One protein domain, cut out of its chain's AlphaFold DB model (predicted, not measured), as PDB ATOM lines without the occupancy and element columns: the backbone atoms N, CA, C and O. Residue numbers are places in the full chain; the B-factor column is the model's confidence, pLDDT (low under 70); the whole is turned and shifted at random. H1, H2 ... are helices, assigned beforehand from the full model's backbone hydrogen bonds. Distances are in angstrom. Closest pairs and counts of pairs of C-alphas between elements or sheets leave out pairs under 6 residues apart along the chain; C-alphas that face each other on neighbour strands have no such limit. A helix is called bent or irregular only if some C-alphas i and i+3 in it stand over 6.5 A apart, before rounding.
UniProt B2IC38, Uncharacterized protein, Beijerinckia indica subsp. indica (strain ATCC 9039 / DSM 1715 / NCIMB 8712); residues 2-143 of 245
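Overview. This is residues 2 to 143 of the 245 residues of an uncharacterized protein of Beijerinckia indica subsp. indica (strain ATCC 9039 / DSM 1715 / NCIMB 8712) (UniProt B2IC38). An elongated body of helices lies round H4, which runs through its middle: the hairpin of H1 and H2 packs on one side of H4 as a loose three-helix bundle, and H5, H6 and H7 pack on other parts of H4. A long loop, residues 42 to 58, lies at one end of the body and H7 towards the other. The printed part has 142 residues with seven named helices, H1 to H7 in chain order, and no named strand: all helix. It is compact, with a radius of gyration of the C-alphas of 15.9 A, and spans 53 by 29 by 25 A.

Along the chain. H2, residues 20 to 41, is the longest, 31.1 A; it is only just irregular, C-alphas 25 and 28 being 7.0 A apart, with a kink of 35 degrees near residue 27. H1, residues 2 to 17, is 22.9 A long and begins at C-alpha 2 (296.895, 174.830, 326.499). H4, residues 65 to 85, is 30.1 A; H5, residues 88 to 102, 21.3 A. H3 is residues 59 to 62, H6 residues 109 to 114. H7, residues 126 to 139, ends at C-alpha 139 (268.328, 149.054, 316.973).

Arrangement. H2 touches H1, closest C-alphas Ala 14 and Phe 23, 4.9 A. H4, the hub, touches H2 with residues 66 to 74 alone, closest C-alphas His 35 and Thr 67, 6.0 A. H4 and H7 touch, closest C-alphas Ala 83 and Gly 134, 5.1 A. H3 touches no helix. Every O i to N i+4 pair is within hydrogen-bond range in H4, H5 and H7, but 10 of 12 in H1, 16 of 18 in H2 and 1 of 2 in H6; H3 is too short for one.

Size, cuts and confidence. The C-alphas farthest apart, Glu 50 and Phe 143, are 54.3 A apart. The printed part has no cut; the links H2 to H3 and H6 to H7 are long. No printed residue is under 70 in pLDDT.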
ATOM      1  N   ASN A   2     298.117 174.809 325.672       80.12
ATOM      2  CA  ASN A   2     296.895 174.830 326.499       80.12
ATOM      3  C   ASN A   2     295.579 174.754 325.680       80.12
ATOM      4  O   ASN A   2     294.641 174.075 326.074       80.12
ATOM      5  N   GLU A   3     295.528 175.371 324.492       85.56
ATOM      6  CA  GLU A   3     294.292 175.443 323.690       85.56
ATOM      7  C   GLU A   3     293.799 174.085 323.160       85.56
ATOM      8  O   GLU A   3     292.600 173.827 323.141       85.56
ATOM      9  N   VAL A   4     294.717 173.177 322.801       88.00
ATOM     10  CA  VAL A   4     294.360 171.808 322.381       88.00
ATOM     11  C   VAL A   4     293.631 171.085 323.510       88.00
ATOM     12  O   VAL A   4     292.588 170.486 323.276       88.00
ATOM     13  N   ILE A   5     294.155 171.173 324.735       89.62
ATOM     14  CA  ILE A   5     293.562 170.525 325.910       89.62
ATOM     15  C   ILE A   5     292.194 171.145 326.208       89.62
ATOM     16  O   ILE A   5     291.214 170.413 326.323       89.62
ATOM     17  N   LYS A   6     292.102 172.482 326.233       92.00
ATOM     18  CA  LYS A   6     290.850 173.212 326.487       92.00
ATOM     19  C   LYS A   6     289.727 172.849 325.522       92.00
ATOM     20  O   LYS A   6     288.573 172.800 325.932       92.00
ATOM     21  N   ARG A   7     290.046 172.622 324.246       93.25
ATOM     22  CA  ARG A   7     289.047 172.274 323.227       93.25
ATOM     23  C   ARG A   7     288.786 170.773 323.122       93.25
ATOM     24  O   ARG A   7     287.692 170.383 322.727       93.25
ATOM     25  N   LYS A   8     289.752 169.937 323.513       95.25
ATOM     26  CA  LYS A   8     289.589 168.483 323.562       95.25
ATOM     27  C   LYS A   8     288.759 168.028 324.762       95.25
ATOM     28  O   LYS A   8     287.906 167.170 324.603       95.25
ATOM     29  N   GLU A   9     288.956 168.610 325.943       95.81
ATOM     30  CA  GLU A   9     288.241 168.212 327.165       95.81
ATOM     31  C   GLU A   9     286.703 168.183 327.026       95.81
ATOM     32  O   GLU A   9     286.104 167.159 327.366       95.81
ATOM     33  N   PRO A  10     286.026 169.231 326.515       96.81
ATOM     34  CA  PRO A  10     284.576 169.188 326.342       96.81
ATOM     35  C   PRO A  10     284.133 168.170 325.281       96.81
ATOM     36  O   PRO A  10     283.071 167.572 325.434       96.81
ATOM     37  N   MET A  11     284.951 167.931 324.248       97.94
ATOM     38  CA  MET A  11     284.695 166.890 323.250       97.94
ATOM     39  C   MET A  11     284.800 165.487 323.864       97.94
ATOM     40  O   MET A  11     283.909 164.661 323.687       97.94
ATOM     41  N   ASN A  12     285.847 165.245 324.654       97.88
ATOM     42  CA  ASN A  12     286.044 163.996 325.382       97.88
ATOM     43  C   ASN A  12     284.845 163.687 326.285       97.88
ATOM     44  O   ASN A  12     284.295 162.591 326.218       97.88
ATOM     45  N   LYS A  13     284.403 164.665 327.089       97.00
ATOM     46  CA  LYS A  13     283.221 164.514 327.951       97.00
ATOM     47  C   LYS A  13     281.969 164.224 327.135       97.00
ATOM     48  O   LYS A  13     281.228 163.314 327.477       97.00
ATOM     49  N   ALA A  14     281.763 164.931 326.023       98.25
ATOM     50  CA  ALA A  14     280.612 164.686 325.164       98.25
ATOM     51  C   ALA A  14     280.557 163.245 324.631       98.25
ATOM     52  O   ALA A  14     279.481 162.656 324.590       98.25
ATOM     53  N   ILE A  15     281.707 162.671 324.266       98.25
ATOM     54  CA  ILE A  15     281.816 161.286 323.788       98.25
ATOM     55  C   ILE A  15     281.606 160.282 324.925       98.25
ATOM     56  O   ILE A  15     280.836 159.340 324.762       98.25
ATOM     57  N   VAL A  16     282.264 160.467 326.074       96.44
ATOM     58  CA  VAL A  16     282.129 159.559 327.229       96.44
ATOM     59  C   VAL A  16     280.702 159.568 327.768       96.44
ATOM     60  O   VAL A  16     280.125 158.512 328.032       96.44
ATOM     61  N   ASP A  17     280.105 160.749 327.900       96.94
ATOM     62  CA  ASP A  17     278.775 160.918 328.478       96.94
ATOM     63  C   ASP A  17     277.663 160.644 327.461       96.94
ATOM     64  O   ASP A  17     276.535 160.391 327.870       96.94
ATOM     65  N   VAL A  18     277.986 160.576 326.162       98.19
ATOM     66  CA  VAL A  18     277.015 160.517 325.056       98.19
ATOM     67  C   VAL A  18     276.080 161.734 325.123       98.19
ATOM     68  O   VAL A  18     274.860 161.642 325.093       98.19
ATOM     69  N   ASN A  19     276.677 162.920 325.270       98.50
ATOM     70  CA  ASN A  19     275.955 164.187 325.353       98.50
ATOM     71  C   ASN A  19     275.894 164.855 323.965       98.50
ATOM     72  O   ASN A  19     276.893 165.452 323.542       98.50
ATOM     73  N   PRO A  20     274.750 164.790 323.258       98.44
ATOM     74  CA  PRO A  20     274.639 165.284 321.889       98.44
ATOM     75  C   PRO A  20     274.823 166.805 321.794       98.44
ATOM     76  O   PRO A  20     275.571 167.276 320.940       98.44
ATOM     77  N   ASP A  21     274.229 167.574 322.712       98.44
ATOM     78  CA  ASP A  21     274.314 169.042 322.706       98.44
ATOM     79  C   ASP A  21     275.760 169.517 322.898       98.44
ATOM     80  O   ASP A  21     276.258 170.406 322.199       98.44
ATOM     81  N   GLN A  22     276.469 168.901 323.849       98.50
ATOM     82  CA  GLN A  22     277.866 169.218 324.105       98.50
ATOM     83  C   GLN A  22     278.753 168.787 322.935       98.50
ATOM     84  O   GLN A  22     279.690 169.517 322.603       98.50
ATOM     85  N   PHE A  23     278.469 167.647 322.300       98.62
ATOM     86  CA  PHE A  23     279.227 167.159 321.149       98.62
ATOM     87  C   PHE A  23     279.153 168.157 319.994       98.62
ATOM     88  O   PHE A  23     280.181 168.667 319.544       98.62
ATOM     89  N   VAL A  24     277.930 168.511 319.588       98.31
ATOM     90  CA  VAL A  24     277.659 169.446 318.490       98.31
ATOM     91  C   VAL A  24     278.285 170.811 318.770       98.31
ATOM     92  O   VAL A  24     278.942 171.384 317.903       98.31
ATOM     93  N   LYS A  25     278.179 171.305 320.008       98.00
ATOM     94  CA  LYS A  25     278.795 172.571 320.426       98.00
ATOM     95  C   LYS A  25     280.329 172.538 320.416       98.00
ATOM     96  O   LYS A  25     280.955 173.568 320.172       98.00
ATOM     97  N   SER A  26     280.944 171.393 320.713       98.00
ATOM     98  CA  SER A  26     282.405 171.272 320.876       98.00
ATOM     99  C   SER A  26     283.133 170.937 319.575       98.00
ATOM    100  O   SER A  26     284.314 171.267 319.437       98.00
ATOM    101  N   LEU A  27     282.449 170.305 318.617       97.69
ATOM    102  CA  LEU A  27     283.036 169.859 317.353       97.69
ATOM    103  C   LEU A  27     283.716 170.981 316.555       97.69
ATOM    104  O   LEU A  27     284.875 170.780 316.190       97.69
ATOM    105  N   PRO A  28     283.109 172.167 316.341       96.06
ATOM    106  CA  PRO A  28     283.753 173.229 315.570       96.06
ATOM    107  C   PRO A  28     285.110 173.618 316.167       96.06
ATOM    108  O   PRO A  28     286.127 173.641 315.475       96.06
ATOM    109  N   GLY A  29     285.143 173.824 317.488       95.69
ATOM    110  CA  GLY A  29     286.358 174.223 318.183       95.69
ATOM    111  C   GLY A  29     287.452 173.154 318.128       95.69
ATOM    112  O   GLY A  29     288.632 173.487 317.976       95.69
ATOM    113  N   TRP A  30     287.067 171.881 318.220       97.12
ATOM    114  CA  TRP A  30     287.978 170.747 318.077       97.12
ATOM    115  C   TRP A  30     288.576 170.651 316.664       97.12
ATOM    116  O   TRP A  30     289.789 170.474 316.510       97.12
ATOM    117  N   LEU A  31     287.760 170.840 315.624       97.00
ATOM    118  CA  LEU A  31     288.230 170.857 314.237       97.00
ATOM    119  C   LEU A  31     289.176 172.035 313.973       97.00
ATOM    120  O   LEU A  31     290.224 171.852 313.362       97.00
ATOM    121  N   GLU A  32     288.863 173.226 314.483       96.00
ATOM    122  CA  GLU A  32     289.713 174.418 314.353       96.00
ATOM    123  C   GLU A  32     291.118 174.199 314.928       96.00
ATOM    124  O   GLU A  32     292.119 174.470 314.260       96.00
ATOM    125  N   VAL A  33     291.224 173.667 316.152       95.81
ATOM    126  CA  VAL A  33     292.536 173.491 316.793       95.81
ATOM    127  C   VAL A  33     293.350 172.375 316.159       95.81
ATOM    128  O   VAL A  33     294.563 172.510 316.005       95.81
ATOM    129  N   THR A  34     292.707 171.282 315.756       95.69
ATOM    130  CA  THR A  34     293.401 170.179 315.082       95.69
ATOM    131  C   THR A  34     293.869 170.592 313.694       95.69
ATOM    132  O   THR A  34     295.024 170.335 313.348       95.69
ATOM    133  N   HIS A  35     293.036 171.307 312.936       95.75
ATOM    134  CA  HIS A  35     293.413 171.902 311.657       95.75
ATOM    135  C   HIS A  35     294.605 172.850 311.805       95.75
ATOM    136  O   HIS A  35     295.593 172.715 311.084       95.75
ATOM    137  N   PHE A  36     294.565 173.754 312.789       95.12
ATOM    138  CA  PHE A  36     295.671 174.667 313.060       95.12
ATOM    139  C   PHE A  36     296.967 173.924 313.408       95.12
ATOM    140  O   PHE A  36     298.016 174.241 312.856       95.12
ATOM    141  N   VAL A  37     296.914 172.903 314.272       93.75
ATOM    142  CA  VAL A  37     298.092 172.090 314.624       93.75
ATOM    143  C   VAL A  37     298.656 171.364 313.399       93.75
ATOM    144  O   VAL A  37     299.876 171.302 313.238       93.75
ATOM    145  N   MET A  38     297.799 170.831 312.521       94.31
ATOM    146  CA  MET A  38     298.234 170.214 311.263       94.31
ATOM    147  C   MET A  38     298.927 171.234 310.352       94.31
ATOM    148  O   MET A  38     300.035 170.973 309.883       94.31
ATOM    149  N   ALA A  39     298.335 172.415 310.163       93.25
ATOM    150  CA  ALA A  39     298.920 173.487 309.362       93.25
ATOM    151  C   ALA A  39     300.238 174.008 309.964       93.25
ATOM    152  O   ALA A  39     301.196 174.270 309.243       93.25
ATOM    153  N   GLN A  40     300.335 174.092 311.295       92.88
ATOM    154  CA  GLN A  40     301.551 174.521 311.985       92.88
ATOM    155  C   GLN A  40     302.695 173.530 311.759       92.88
ATOM    156  O   GLN A  40     303.815 173.944 311.475       92.88
ATOM    157  N   ARG A  41     302.411 172.222 311.821       92.75
ATOM    158  CA  ARG A  41     303.390 171.167 311.502       92.75
ATOM    159  C   ARG A  41     303.835 171.207 310.040       92.75
ATOM    160  O   ARG A  41     304.983 170.890 309.758       92.75
ATOM    161  N   ALA A  42     302.945 171.606 309.137       93.50
ATOM    162  CA  ALA A  42     303.242 171.768 307.718       93.50
ATOM    163  C   ALA A  42     303.915 173.113 307.371       93.50
ATOM    164  O   ALA A  42     304.288 173.318 306.219       93.50
ATOM    165  N   GLY A  43     304.062 174.037 308.328       93.06
ATOM    166  CA  GLY A  43     304.596 175.381 308.079       93.06
ATOM    167  C   GLY A  43     303.643 176.310 307.313       93.06
ATOM    168  O   GLY A  43     304.081 177.324 306.780       93.06
ATOM    169  N   THR A  44     302.350 175.982 307.252       92.25
ATOM    170  CA  THR A  44     301.319 176.702 306.479       92.25
ATOM    171  C   THR A  44     300.227 177.324 307.354       92.25
ATOM    172  O   THR A  44     299.196 177.766 306.846       92.25
ATOM    173  N   ALA A  45     300.422 177.356 308.676       90.25
ATOM    174  CA  ALA A  45     299.448 177.926 309.601       90.25
ATOM    175  C   ALA A  45     299.191 179.410 309.316       90.25
ATOM    176  O   ALA A  45     300.118 180.217 309.225       90.25
ATOM    177  N   LYS A  46     297.906 179.768 309.240       87.75
ATOM    178  CA  LYS A  46     297.474 181.168 309.248       87.75
ATOM    179  C   LYS A  46     297.810 181.793 310.613       87.75
ATOM    180  O   LYS A  46     297.779 181.077 311.617       87.75
ATOM    181  N   PRO A  47     298.113 183.101 310.674       89.00
ATOM    182  CA  PRO A  47     298.261 183.802 311.944       89.00
ATOM    183  C   PRO A  47     297.017 183.645 312.827       89.00
ATOM    184  O   PRO A  47     295.906 183.471 312.323       89.00
ATOM    185  N   LEU A  48     297.218 183.719 314.144       91.00
ATOM    186  CA  LEU A  48     296.113 183.857 315.094       91.00
ATOM    187  C   LEU A  48     295.386 185.188 314.858       91.00
ATOM    188  O   LEU A  48     295.970 186.131 314.316       91.00
ATOM    189  N   ASN A  49     294.131 185.264 315.295       89.75
ATOM    190  CA  ASN A  49     293.389 186.522 315.331       89.75
ATOM    191  C   ASN A  49     294.074 187.518 316.288       89.75
ATOM    192  O   ASN A  49     294.896 187.133 317.122       89.75
ATOM    193  N   GLU A  50     293.726 188.803 316.194       88.81
ATOM    194  CA  GLU A  50     294.344 189.867 317.006       88.81
ATOM    195  C   GLU A  50     294.186 189.653 318.521       88.81
ATOM    196  O   GLU A  50     295.058 190.031 319.301       88.81
ATOM    197  N   ASP A  51     293.106 188.992 318.941       87.94
ATOM    198  CA  ASP A  51     292.834 188.607 320.330       87.94
ATOM    199  C   ASP A  51     293.559 187.316 320.771       87.94
ATOM    200  O   ASP A  51     293.390 186.849 321.898       87.94
ATOM    201  N   GLY A  52     294.364 186.720 319.887       84.81
ATOM    202  CA  GLY A  52     295.066 185.459 320.107       84.81
ATOM    203  C   GLY A  52     294.202 184.208 319.918       84.81
ATOM    204  O   GLY A  52     294.691 183.101 320.155       84.81
ATOM    205  N   SER A  53     292.942 184.345 319.492       89.12
ATOM    206  CA  SER A  53     292.071 183.206 319.196       89.12
ATOM    207  C   SER A  53     292.428 182.531 317.866       89.12
ATOM    208  O   SER A  53     293.059 183.113 316.978       89.12
ATOM    209  N   LEU A  54     292.041 181.259 317.735       90.81
ATOM    210  CA  LEU A  54     292.198 180.516 316.488       90.81
ATOM    211  C   LEU A  54     291.219 181.044 315.429       90.81
ATOM    212  O   LEU A  54     290.050 181.267 315.756       90.81
ATOM    213  N   PRO A  55     291.651 181.197 314.166       90.69
ATOM    214  CA  PRO A  55     290.740 181.556 313.091       90.69
ATOM    215  C   PRO A  55     289.701 180.448 312.886       90.69
ATOM    216  O   PRO A  55     290.037 179.260 312.884       90.69
ATOM    217  N   ALA A  56     288.447 180.849 312.682       92.75
ATOM    218  CA  ALA A  56     287.373 179.920 312.359       92.75
ATOM    219  C   ALA A  56     287.639 179.217 311.019       92.75
ATOM    220  O   ALA A  56     288.201 179.810 310.089       92.75
ATOM    221  N   LEU A  57     287.212 177.957 310.902       93.69
ATOM    222  CA  LEU A  57     287.367 177.208 309.656       93.69
ATOM    223  C   LEU A  57     286.460 177.767 308.561       93.69
ATOM    224  O   LEU A  57     285.258 177.959 308.748       93.69
ATOM    225  N   THR A  58     287.026 177.967 307.374       92.69
ATOM    226  CA  THR A  58     286.231 178.233 306.175       92.69
ATOM    227  C   THR A  58     285.588 176.944 305.658       92.69
ATOM    228  O   THR A  58     286.036 175.838 305.964       92.69
ATOM    229  N   LYS A  59     284.586 177.060 304.773       90.44
ATOM    230  CA  LYS A  59     284.004 175.893 304.080       90.44
ATOM    231  C   LYS A  59     285.055 175.053 303.346       90.44
ATOM    232  O   LYS A  59     284.934 173.837 303.292       90.44
ATOM    233  N   SER A  60     286.094 175.691 302.801       91.06
ATOM    234  CA  SER A  60     287.196 174.977 302.152       91.06
ATOM    235  C   SER A  60     288.042 174.203 303.163       91.06
ATOM    236  O   SER A  60     288.420 173.066 302.892       91.06
ATOM    237  N   ASP A  61     288.314 174.787 304.334       93.56
ATOM    238  CA  ASP A  61     289.125 174.145 305.375       93.56
ATOM    239  C   ASP A  61     288.419 172.897 305.945       93.56
ATOM    240  O   ASP A  61     289.066 171.878 306.219       93.56
ATOM    241  N   LEU A  62     287.083 172.951 306.048       92.94
ATOM    242  CA  LEU A  62     286.225 171.830 306.453       92.94
ATOM    243  C   LEU A  62     286.270 170.651 305.466       92.94
ATOM    244  O   LEU A  62     286.096 169.510 305.882       92.94
ATOM    245  N   ASN A  63     286.556 170.897 304.186       92.12
ATOM    246  CA  ASN A  63     286.609 169.865 303.143       92.12
ATOM    247  C   ASN A  63     288.009 169.277 302.920       92.12
ATOM    248  O   ASN A  63     288.187 168.405 302.070       92.12
ATOM    249  N   THR A  64     289.019 169.726 303.666       93.12
ATOM    250  CA  THR A  64     290.357 169.130 303.572       93.12
ATOM    251  C   THR A  64     290.370 167.716 304.152       93.12
ATOM    252  O   THR A  64     289.689 167.425 305.138       93.12
ATOM    253  N   SER A  65     291.194 166.835 303.579       92.88
ATOM    254  CA  SER A  65     291.298 165.434 304.013       92.88
ATOM    255  C   SER A  65     291.669 165.293 305.494       92.88
ATOM    256  O   SER A  65     291.131 164.431 306.185       92.88
ATOM    257  N   GLY A  66     292.546 166.166 306.003       94.06
ATOM    258  CA  GLY A  66     292.926 166.202 307.415       94.06
ATOM    259  C   GLY A  66     291.747 166.529 308.331       94.06
ATOM    260  O   GLY A  66     291.492 165.791 309.281       94.06
ATOM    261  N   THR A  67     290.998 167.597 308.035       95.00
ATOM    262  CA  THR A  67     289.828 167.985 308.837       95.00
ATOM    263  C   THR A  67     288.739 166.914 308.782       95.00
ATOM    264  O   THR A  67     288.207 166.538 309.824       95.00
ATOM    265  N   GLN A  68     288.460 166.360 307.598       95.81
ATOM    266  CA  GLN A  68     287.485 165.279 307.424       95.81
ATOM    267  C   GLN A  68     287.872 164.027 308.213       95.81
ATOM    268  O   GLN A  68     287.023 163.430 308.866       95.81
ATOM    269  N   LYS A  69     289.161 163.663 308.246       96.38
ATOM    270  CA  LYS A  69     289.645 162.533 309.050       96.38
ATOM    271  C   LYS A  69     289.378 162.732 310.545       96.38
ATOM    272  O   LYS A  69     288.919 161.802 311.199       96.38
ATOM    273  N   ILE A  70     289.645 163.926 311.081       97.56
ATOM    274  CA  ILE A  70     289.379 164.237 312.496       97.56
ATOM    275  C   ILE A  70     287.877 164.271 312.784       97.56
ATOM    276  O   ILE A  70     287.438 163.769 313.820       97.56
ATOM    277  N   ALA A  71     287.083 164.840 311.879       97.69
ATOM    278  CA  ALA A  71     285.636 164.899 312.031       97.69
ATOM    279  C   ALA A  71     285.009 163.498 312.010       97.69
ATOM    280  O   ALA A  71     284.254 163.162 312.918       97.69
ATOM    281  N   ASN A  72     285.402 162.655 311.047       97.62
ATOM    282  CA  ASN A  72     284.978 161.258 310.965       97.62
ATOM    283  C   ASN A  72     285.349 160.490 312.232       97.62
ATOM    284  O   ASN A  72     284.492 159.818 312.787       97.62
ATOM    285  N   ASP A  73     286.583 160.618 312.730       98.19
ATOM    286  CA  ASP A  73     287.006 159.968 313.977       98.19
ATOM    287  C   ASP A  73     286.182 160.429 315.191       98.19
ATOM    288  O   ASP A  73     285.753 159.608 315.999       98.19
ATOM    289  N   SER A  74     285.894 161.730 315.292       98.44
ATOM    290  CA  SER A  74     285.092 162.292 316.389       98.44
ATOM    291  C   SER A  74     283.657 161.764 316.368       98.44
ATOM    292  O   SER A  74     283.137 161.337 317.398       98.44
ATOM    293  N   VAL A  75     283.030 161.744 315.188       98.12
ATOM    294  CA  VAL A  75     281.670 161.223 315.008       98.12
ATOM    295  C   VAL A  75     281.618 159.712 315.230       98.12
ATOM    296  O   VAL A  75     280.750 159.250 315.962       98.12
ATOM    297  N   PHE A  76     282.564 158.944 314.677       97.56
ATOM    298  CA  PHE A  76     282.648 157.500 314.921       97.56
ATOM    299  C   PHE A  76     282.769 157.199 316.412       97.56
ATOM    300  O   PHE A  76     282.110 156.296 316.910       97.56
ATOM    301  N   SER A  77     283.592 157.966 317.129       98.56
ATOM    302  CA  SER A  77     283.794 157.790 318.566       98.56
ATOM    303  C   SER A  77     282.506 158.042 319.345       98.56
ATOM    304  O   SER A  77     282.122 157.227 320.178       98.56
ATOM    305  N   PHE A  78     281.788 159.126 319.034       98.62
ATOM    306  CA  PHE A  78     280.478 159.382 319.632       98.62
ATOM    307  C   PHE A  78     279.480 158.260 319.319       98.62
ATOM    308  O   PHE A  78     278.792 157.785 320.218       98.62
ATOM    309  N   ALA A  79     279.432 157.802 318.066       98.12
ATOM    310  CA  ALA A  79     278.529 156.745 317.629       98.12
ATOM    311  C   ALA A  79     278.830 155.395 318.298       98.12
ATOM    312  O   ALA A  79     277.902 154.706 318.712       98.12
ATOM    313  N   ILE A  80     280.108 155.042 318.477       98.19
ATOM    314  CA  ILE A  80     280.524 153.859 319.244       98.19
ATOM    315  C   ILE A  80     280.069 153.992 320.701       98.19
ATOM    316  O   ILE A  80     279.437 153.074 321.213       98.19
ATOM    317  N   SER A  81     280.321 155.125 321.367       98.19
ATOM    318  CA  SER A  81     279.857 155.323 322.748       98.19
ATOM    319  C   SER A  81     278.335 155.242 322.868       98.19
ATOM    320  O   SER A  81     277.828 154.623 323.803       98.19
ATOM    321  N   ALA A  82     277.601 155.833 321.921       97.94
ATOM    322  CA  ALA A  82     276.145 155.754 321.876       97.94
ATOM    323  C   ALA A  82     275.672 154.307 321.694       97.94
ATOM    324  O   ALA A  82     274.801 153.857 322.435       97.94
ATOM    325  N   ALA A  83     276.291 153.554 320.783       97.00
ATOM    326  CA  ALA A  83     275.998 152.144 320.552       97.00
ATOM    327  C   ALA A  83     276.256 151.287 321.798       97.00
ATOM    328  O   ALA A  83     275.379 150.527 322.202       97.00
ATOM    329  N   LEU A  84     277.401 151.463 322.466       96.31
ATOM    330  CA  LEU A  84     277.740 150.752 323.706       96.31
ATOM    331  C   LEU A  84     276.727 151.013 324.835       96.31
ATOM    332  O   LEU A  84     276.513 150.137 325.670       96.31
ATOM    333  N   LYS A  85     276.085 152.190 324.853       95.12
ATOM    334  CA  LYS A  85     275.015 152.545 325.804       95.12
ATOM    335  C   LYS A  85     273.596 152.252 325.299       95.12
ATOM    336  O   LYS A  85     272.648 152.445 326.056       95.12
ATOM    337  N   GLY A  86     273.430 151.833 324.044       95.25
ATOM    338  CA  GLY A  86     272.122 151.700 323.396       95.25
ATOM    339  C   GLY A  86     271.364 153.027 323.223       95.25
ATOM    340  O   GLY A  86     270.140 153.023 323.110       95.25
ATOM    341  N   ASP A  87     272.053 154.174 323.218       97.00
ATOM    342  CA  ASP A  87     271.426 155.501 323.152       97.00
ATOM    343  C   ASP A  87     271.232 155.974 321.703       97.00
ATOM    344  O   ASP A  87     271.932 156.850 321.180       97.00
ATOM    345  N   LYS A  88     270.237 155.382 321.039       97.00
ATOM    346  CA  LYS A  88     269.851 155.767 319.675       97.00
ATOM    347  C   LYS A  88     269.373 157.215 319.581       97.00
ATOM    348  O   LYS A  88     269.626 157.877 318.577       97.00
ATOM    349  N   ALA A  89     268.716 157.729 320.619       97.94
ATOM    350  CA  ALA A  89     268.171 159.081 320.594       97.94
ATOM    351  C   ALA A  89     269.289 160.132 320.522       97.94
ATOM    352  O   ALA A  89     269.186 161.094 319.758       97.94
ATOM    353  N   ALA A  90     270.373 159.939 321.277       98.31
ATOM    354  CA  ALA A  90     271.543 160.805 321.211       98.31
ATOM    355  C   ALA A  90     272.259 160.716 319.855       98.31
ATOM    356  O   ALA A  90     272.622 161.755 319.298       98.31
ATOM    357  N   PHE A  91     272.420 159.508 319.303       98.00
ATOM    358  CA  PHE A  91     272.997 159.299 317.968       98.00
ATOM    359  C   PHE A  91     272.210 160.052 316.882       98.00
ATOM    360  O   PHE A  91     272.784 160.874 316.163       98.00
ATOM    361  N   ASP A  92     270.889 159.851 316.825       98.00
ATOM    362  CA  ASP A  92     270.010 160.507 315.849       98.00
ATOM    363  C   ASP A  92     270.018 162.040 316.019       98.00
ATOM    364  O   ASP A  92     269.960 162.795 315.043       98.00
ATOM    365  N   LYS A  93     270.097 162.523 317.268       98.50
ATOM    366  CA  LYS A  93     270.126 163.957 317.571       98.50
ATOM    367  C   LYS A  93     271.396 164.630 317.052       98.50
ATOM    368  O   LYS A  93     271.281 165.686 316.430       98.50
ATOM    369  N   VAL A  94     272.575 164.037 317.269       98.31
ATOM    370  CA  VAL A  94     273.839 164.603 316.757       98.31
ATOM    371  C   VAL A  94     273.785 164.748 315.247       98.31
ATOM    372  O   VAL A  94     274.117 165.810 314.729       98.31
ATOM    373  N   GLU A  95     273.342 163.714 314.534       98.00
ATOM    374  CA  GLU A  95     273.261 163.786 313.081       98.00
ATOM    375  C   GLU A  95     272.339 164.916 312.624       98.00
ATOM    376  O   GLU A  95     272.738 165.764 311.827       98.00
ATOM    377  N   LYS A  96     271.120 164.963 313.170       98.25
ATOM    378  CA  LYS A  96     270.128 165.980 312.823       98.25
ATOM    379  C   LYS A  96     270.671 167.394 313.023       98.25
ATOM    380  O   LYS A  96     270.443 168.266 312.184       98.25
ATOM    381  N   GLU A  97     271.363 167.640 314.129       98.38
ATOM    382  CA  GLU A  97     271.917 168.959 314.430       98.38
ATOM    383  C   GLU A  97     273.121 169.306 313.550       98.38
ATOM    384  O   GLU A  97     273.233 170.444 313.097       98.38
ATOM    385  N   LEU A  98     273.986 168.340 313.229       97.44
ATOM    386  CA  LEU A  98     275.096 168.569 312.303       97.44
ATOM    387  C   LEU A  98     274.608 168.826 310.872       97.44
ATOM    388  O   LEU A  98     275.124 169.736 310.220       97.44
ATOM    389  N   VAL A  99     273.570 168.119 310.414       97.50
ATOM    390  CA  VAL A  99     272.892 168.413 309.141       97.50
ATOM    391  C   VAL A  99     272.302 169.822 309.159       97.50
ATOM    392  O   VAL A  99     272.460 170.564 308.193       97.50
ATOM    393  N   ALA A 100     271.677 170.245 310.262       97.19
ATOM    394  CA  ALA A 100     271.135 171.599 310.377       97.19
ATOM    395  C   ALA A 100     272.226 172.690 310.347       97.19
ATOM    396  O   ALA A 100     272.002 173.763 309.790       97.19
ATOM    397  N   LEU A 101     273.402 172.426 310.927       93.88
ATOM    398  CA  LEU A 101     274.511 173.385 310.989       93.88
ATOM    399  C   LEU A 101     275.317 173.478 309.688       93.88
ATOM    400  O   LEU A 101     275.764 174.565 309.318       93.88
ATOM    401  N   TYR A 102     275.527 172.354 309.006       93.44
ATOM    402  CA  TYR A 102     276.500 172.247 307.914       93.44
ATOM    403  C   TYR A 102     275.917 171.706 306.597       93.44
ATOM    404  O   TYR A 102     276.575 171.810 305.561       93.44
ATOM    405  N   GLY A 103     274.690 171.179 306.609       93.88
ATOM    406  CA  GLY A 103     274.059 170.468 305.493       93.88
ATOM    407  C   GLY A 103     274.388 168.970 305.464       93.88
ATOM    408  O   GLY A 103     275.162 168.480 306.276       93.88
ATOM    409  N   GLU A 104     273.824 168.245 304.494       90.94
ATOM    410  CA  GLU A 104     273.926 166.772 304.360       90.94
ATOM    411  C   GLU A 104     275.370 166.234 304.302       90.94
ATOM    412  O   GLU A 104     275.666 165.142 304.775       90.94
ATOM    413  N   ASN A 105     276.302 167.019 303.756       91.00
ATOM    414  CA  ASN A 105     277.711 166.639 303.610       91.00
ATOM    415  C   ASN A 105     278.595 167.287 304.687       91.00
ATOM    416  O   ASN A 105     279.665 167.824 304.392       91.00
ATOM    417  N   PHE A 106     278.117 167.302 305.931       93.62
ATOM    418  CA  PHE A 106     278.850 167.879 307.052       93.62
ATOM    419  C   PHE A 106     280.157 167.119 307.349       93.62
ATOM    420  O   PHE A 106     280.264 165.925 307.064       93.62
ATOM    421  N   PRO A 107     281.167 167.766 307.958       93.62
ATOM    422  CA  PRO A 107     282.384 167.076 308.377       93.62
ATOM    423  C   PRO A 107     282.065 165.964 309.375       93.62
ATOM    424  O   PRO A 107     281.564 166.236 310.464       93.62
ATOM    425  N   GLY A 108     282.387 164.721 309.022       94.31
ATOM    426  CA  GLY A 108     282.024 163.556 309.829       94.31
ATOM    427  C   GLY A 108     280.817 162.770 309.314       94.31
ATOM    428  O   GLY A 108     280.522 161.714 309.869       94.31
ATOM    429  N   SER A 109     280.125 163.227 308.262       94.94
ATOM    430  CA  SER A 109     278.935 162.542 307.728       94.94
ATOM    431  C   SER A 109     279.226 161.116 307.250       94.94
ATOM    432  O   SER A 109     278.381 160.233 307.379       94.94
ATOM    433  N   PHE A 110     280.448 160.851 306.776       93.50
ATOM    434  CA  PHE A 110     280.855 159.514 306.343       93.50
ATOM    435  C   PHE A 110     280.854 158.500 307.496       93.50
ATOM    436  O   PHE A 110     280.505 157.342 307.296       93.50
ATOM    437  N   ALA A 111     281.150 158.932 308.725       94.56
ATOM    438  CA  ALA A 111     281.036 158.065 309.894       94.56
ATOM    439  C   ALA A 111     279.580 157.630 310.147       94.56
ATOM    440  O   ALA A 111     279.342 156.453 310.394       94.56
ATOM    441  N   PHE A 112     278.602 158.536 310.017       94.31
ATOM    442  CA  PHE A 112     277.177 158.188 310.128       94.31
ATOM    443  C   PHE A 112     276.720 157.227 309.031       94.31
ATOM    444  O   PHE A 112     275.920 156.332 309.299       94.31
ATOM    445  N   TRP A 113     277.242 157.381 307.813       94.69
ATOM    446  CA  TRP A 113     276.887 156.520 306.686       94.69
ATOM    447  C   TRP A 113     277.121 155.030 306.986       94.69
ATOM    448  O   TRP A 113     276.237 154.216 306.722       94.69
ATOM    449  N   HIS A 114     278.238 154.671 307.629       96.00
ATOM    450  CA  HIS A 114     278.515 153.275 308.000       96.00
ATOM    451  C   HIS A 114     277.488 152.693 308.986       96.00
ATOM    452  O   HIS A 114     277.148 151.517 308.901       96.00
ATOM    453  N   PHE A 115     276.941 153.509 309.891       94.81
ATOM    454  CA  PHE A 115     275.900 153.098 310.849       94.81
ATOM    455  C   PHE A 115     274.501 153.034 310.231       94.81
ATOM    456  O   PHE A 115     273.537 152.666 310.898       94.81
ATOM    457  N   LYS A 116     274.366 153.416 308.962       91.62
ATOM    458  CA  LYS A 116     273.090 153.472 308.247       91.62
ATOM    459  C   LYS A 116     272.993 152.482 307.104       91.62
ATOM    460  O   LYS A 116     271.948 152.429 306.463       91.62
ATOM    461  N   GLN A 117     274.039 151.698 306.863       89.50
ATOM    462  CA  GLN A 117     274.035 150.692 305.810       89.50
ATOM    463  C   GLN A 117     272.865 149.718 305.966       89.50
ATOM    464  O   GLN A 117     272.418 149.412 307.079       89.50
ATOM    465  N   GLU A 118     272.353 149.255 304.830       86.19
ATOM    466  CA  GLU A 118     271.276 148.273 304.796       86.19
ATOM    467  C   GLU A 118     271.728 146.944 305.430       86.19
ATOM    468  O   GLU A 118     272.914 146.612 305.373       86.19
ATOM    469  N   PRO A 119     270.817 146.169 306.048       74.69
ATOM    470  CA  PRO A 119     271.181 144.932 306.746       74.69
ATOM    471  C   PRO A 119     271.864 143.870 305.869       74.69
ATOM    472  O   PRO A 119     272.564 143.007 306.391       74.69
ATOM    473  N   ASP A 120     271.645 143.904 304.555       80.69
ATOM    474  CA  ASP A 120     272.221 142.985 303.570       80.69
ATOM    475  C   ASP A 120     273.529 143.495 302.939       80.69
ATOM    476  O   ASP A 120     274.144 142.785 302.134       80.69
ATOM    477  N   ALA A 121     273.985 144.695 303.316       86.62
ATOM    478  CA  ALA A 121     275.273 145.220 302.890       86.62
ATOM    479  C   ALA A 121     276.407 144.296 303.358       86.62
ATOM    480  O   ALA A 121     276.431 143.816 304.492       86.62
ATOM    481  N   LYS A 122     277.370 144.034 302.471       88.31
ATOM    482  CA  LYS A 122     278.571 143.277 302.827       88.31
ATOM    483  C   LYS A 122     279.636 144.256 303.321       88.31
ATOM    484  O   LYS A 122     280.037 145.107 302.532       88.31
ATOM    485  N   PRO A 123     280.117 144.136 304.569       89.00
ATOM    486  CA  PRO A 123     281.158 145.022 305.066       89.00
ATOM    487  C   PRO A 123     282.488 144.743 304.358       89.00
ATOM    488  O   PRO A 123     282.982 143.610 304.358       89.00
ATOM    489  N   GLU A 124     283.081 145.779 303.763       92.06
ATOM    490  CA  GLU A 124     284.354 145.691 303.031       92.06
ATOM    491  C   GLU A 124     285.517 146.268 303.844       92.06
ATOM    492  O   GLU A 124     286.655 145.805 303.751       92.06
ATOM    493  N   THR A 125     285.229 147.264 304.678       94.38
ATOM    494  CA  THR A 125     286.199 147.980 305.503       94.38
ATOM    495  C   THR A 125     285.914 147.789 306.990       94.38
ATOM    496  O   THR A 125     284.800 147.457 307.392       94.38
ATOM    497  N   LEU A 126     286.918 148.039 307.838       94.25
ATOM    498  CA  LEU A 126     286.726 148.052 309.294       94.25
ATOM    499  C   LEU A 126     285.605 149.016 309.714       94.25
ATOM    500  O   LEU A 126     284.844 148.707 310.626       94.25
ATOM    501  N   ASP A 127     285.487 150.154 309.034       96.19
ATOM    502  CA  ASP A 127     284.468 151.157 309.328       96.19
ATOM    503  C   ASP A 127     283.062 150.629 309.005       96.19
ATOM    504  O   ASP A 127     282.153 150.839 309.807       96.19
ATOM    505  N   ASP A 128     282.900 149.848 307.929       95.38
ATOM    506  CA  ASP A 128     281.640 149.150 307.630       95.38
ATOM    507  C   ASP A 128     281.289 148.142 308.725       95.38
ATOM    508  O   ASP A 128     280.185 148.183 309.265       95.38
ATOM    509  N   TYR A 129     282.240 147.281 309.115       95.00
ATOM    510  CA  TYR A 129     282.018 146.308 310.191       95.00
ATOM    511  C   TYR A 129     281.555 147.003 311.474       95.00
ATOM    512  O   TYR A 129     280.542 146.627 312.057       95.00
ATOM    513  N   VAL A 130     282.287 148.028 311.910       96.50
ATOM    514  CA  VAL A 130     281.991 148.761 313.146       96.50
ATOM    515  C   VAL A 130     280.654 149.490 313.051       96.50
ATOM    516  O   VAL A 130     279.890 149.463 314.012       96.50
ATOM    517  N   GLY A 131     280.361 150.128 311.916       96.31
ATOM    518  CA  GLY A 131     279.098 150.824 311.700       96.31
ATOM    519  C   GLY A 131     277.904 149.877 311.745       96.31
ATOM    520  O   GLY A 131     276.941 150.147 312.459       96.31
ATOM    521  N   MET A 132     277.992 148.725 311.077       94.44
ATOM    522  CA  MET A 132     276.942 147.702 311.099       94.44
ATOM    523  C   MET A 132     276.746 147.101 312.495       94.44
ATOM    524  O   MET A 132     275.611 146.965 312.947       94.44
ATOM    525  N   ILE A 133     277.832 146.793 313.214       95.00
ATOM    526  CA  ILE A 133     277.758 146.341 314.614       95.00
ATOM    527  C   ILE A 133     277.066 147.408 315.466       95.00
ATOM    528  O   ILE A 133     276.127 147.106 316.201       95.00
ATOM    529  N   GLY A 134     277.500 148.663 315.350       95.88
ATOM    530  CA  GLY A 134     276.933 149.778 316.094       95.88
ATOM    531  C   GLY A 134     275.451 149.999 315.794       95.88
ATOM    532  O   GLY A 134     274.668 150.181 316.723       95.88
ATOM    533  N   LYS A 135     275.035 149.893 314.527       95.00
ATOM    534  CA  LYS A 135     273.623 149.922 314.123       95.00
ATOM    535  C   LYS A 135     272.820 148.834 314.832       95.00
ATOM    536  O   LYS A 135     271.812 149.137 315.466       95.00
ATOM    537  N   THR A 136     273.294 147.589 314.801       93.38
ATOM    538  CA  THR A 136     272.635 146.466 315.484       93.38
ATOM    539  C   THR A 136     272.495 146.719 316.985       93.38
ATOM    540  O   THR A 136     271.438 146.456 317.558       93.38
ATOM    541  N   MET A 137     273.512 147.296 317.629       94.19
ATOM    542  CA  MET A 137     273.434 147.670 319.048       94.19
ATOM    543  C   MET A 137     272.382 148.742 319.324       94.19
ATOM    544  O   MET A 137     271.659 148.637 320.310       94.19
ATOM    545  N   LEU A 138     272.286 149.752 318.458       94.69
ATOM    546  CA  LEU A 138     271.333 150.854 318.595       94.69
ATOM    547  C   LEU A 138     269.884 150.429 318.314       94.69
ATOM    548  O   LEU A 138     268.962 151.015 318.877       94.69
ATOM    549  N   GLU A 139     269.667 149.450 317.433       91.94
ATOM    550  CA  GLU A 139     268.328 149.054 316.973       91.94
ATOM    551  C   GLU A 139     267.781 147.801 317.664       91.94
ATOM    552  O   GLU A 139     266.590 147.731 317.961       91.94
ATOM    553  N   GLN A 140     268.631 146.801 317.891       82.31
ATOM    554  CA  GLN A 140     268.213 145.457 318.304       82.31
ATOM    555  C   GLN A 140     268.726 145.097 319.700       82.31
ATOM    556  O   GLN A 140     268.064 144.362 320.431       82.31
ATOM    557  N   GLY A 141     269.907 145.602 320.076       76.12
ATOM    558  CA  GLY A 141     270.506 145.401 321.400       76.12
ATOM    559  C   GLY A 141     270.839 143.942 321.743       76.12
ATOM    560  O   GLY A 141     271.097 143.629 322.907       76.12
ATOM    561  N   HIS A 142     270.820 143.034 320.762       75.44
ATOM    562  CA  HIS A 142     271.060 141.611 320.970       75.44
ATOM    563  C   HIS A 142     272.167 141.086 320.059       75.44
ATOM    564  O   HIS A 142     272.164 141.340 318.858       75.44
ATOM    565  N   PHE A 143     273.079 140.317 320.649       85.88
ATOM    566  CA  PHE A 143     274.108 139.566 319.946       85.88
ATOM    567  C   PHE A 143     274.164 138.147 320.494       85.88
ATOM    568  O   PHE A 143     274.107 137.940 321.709       85.88
TER     569      PHE A 143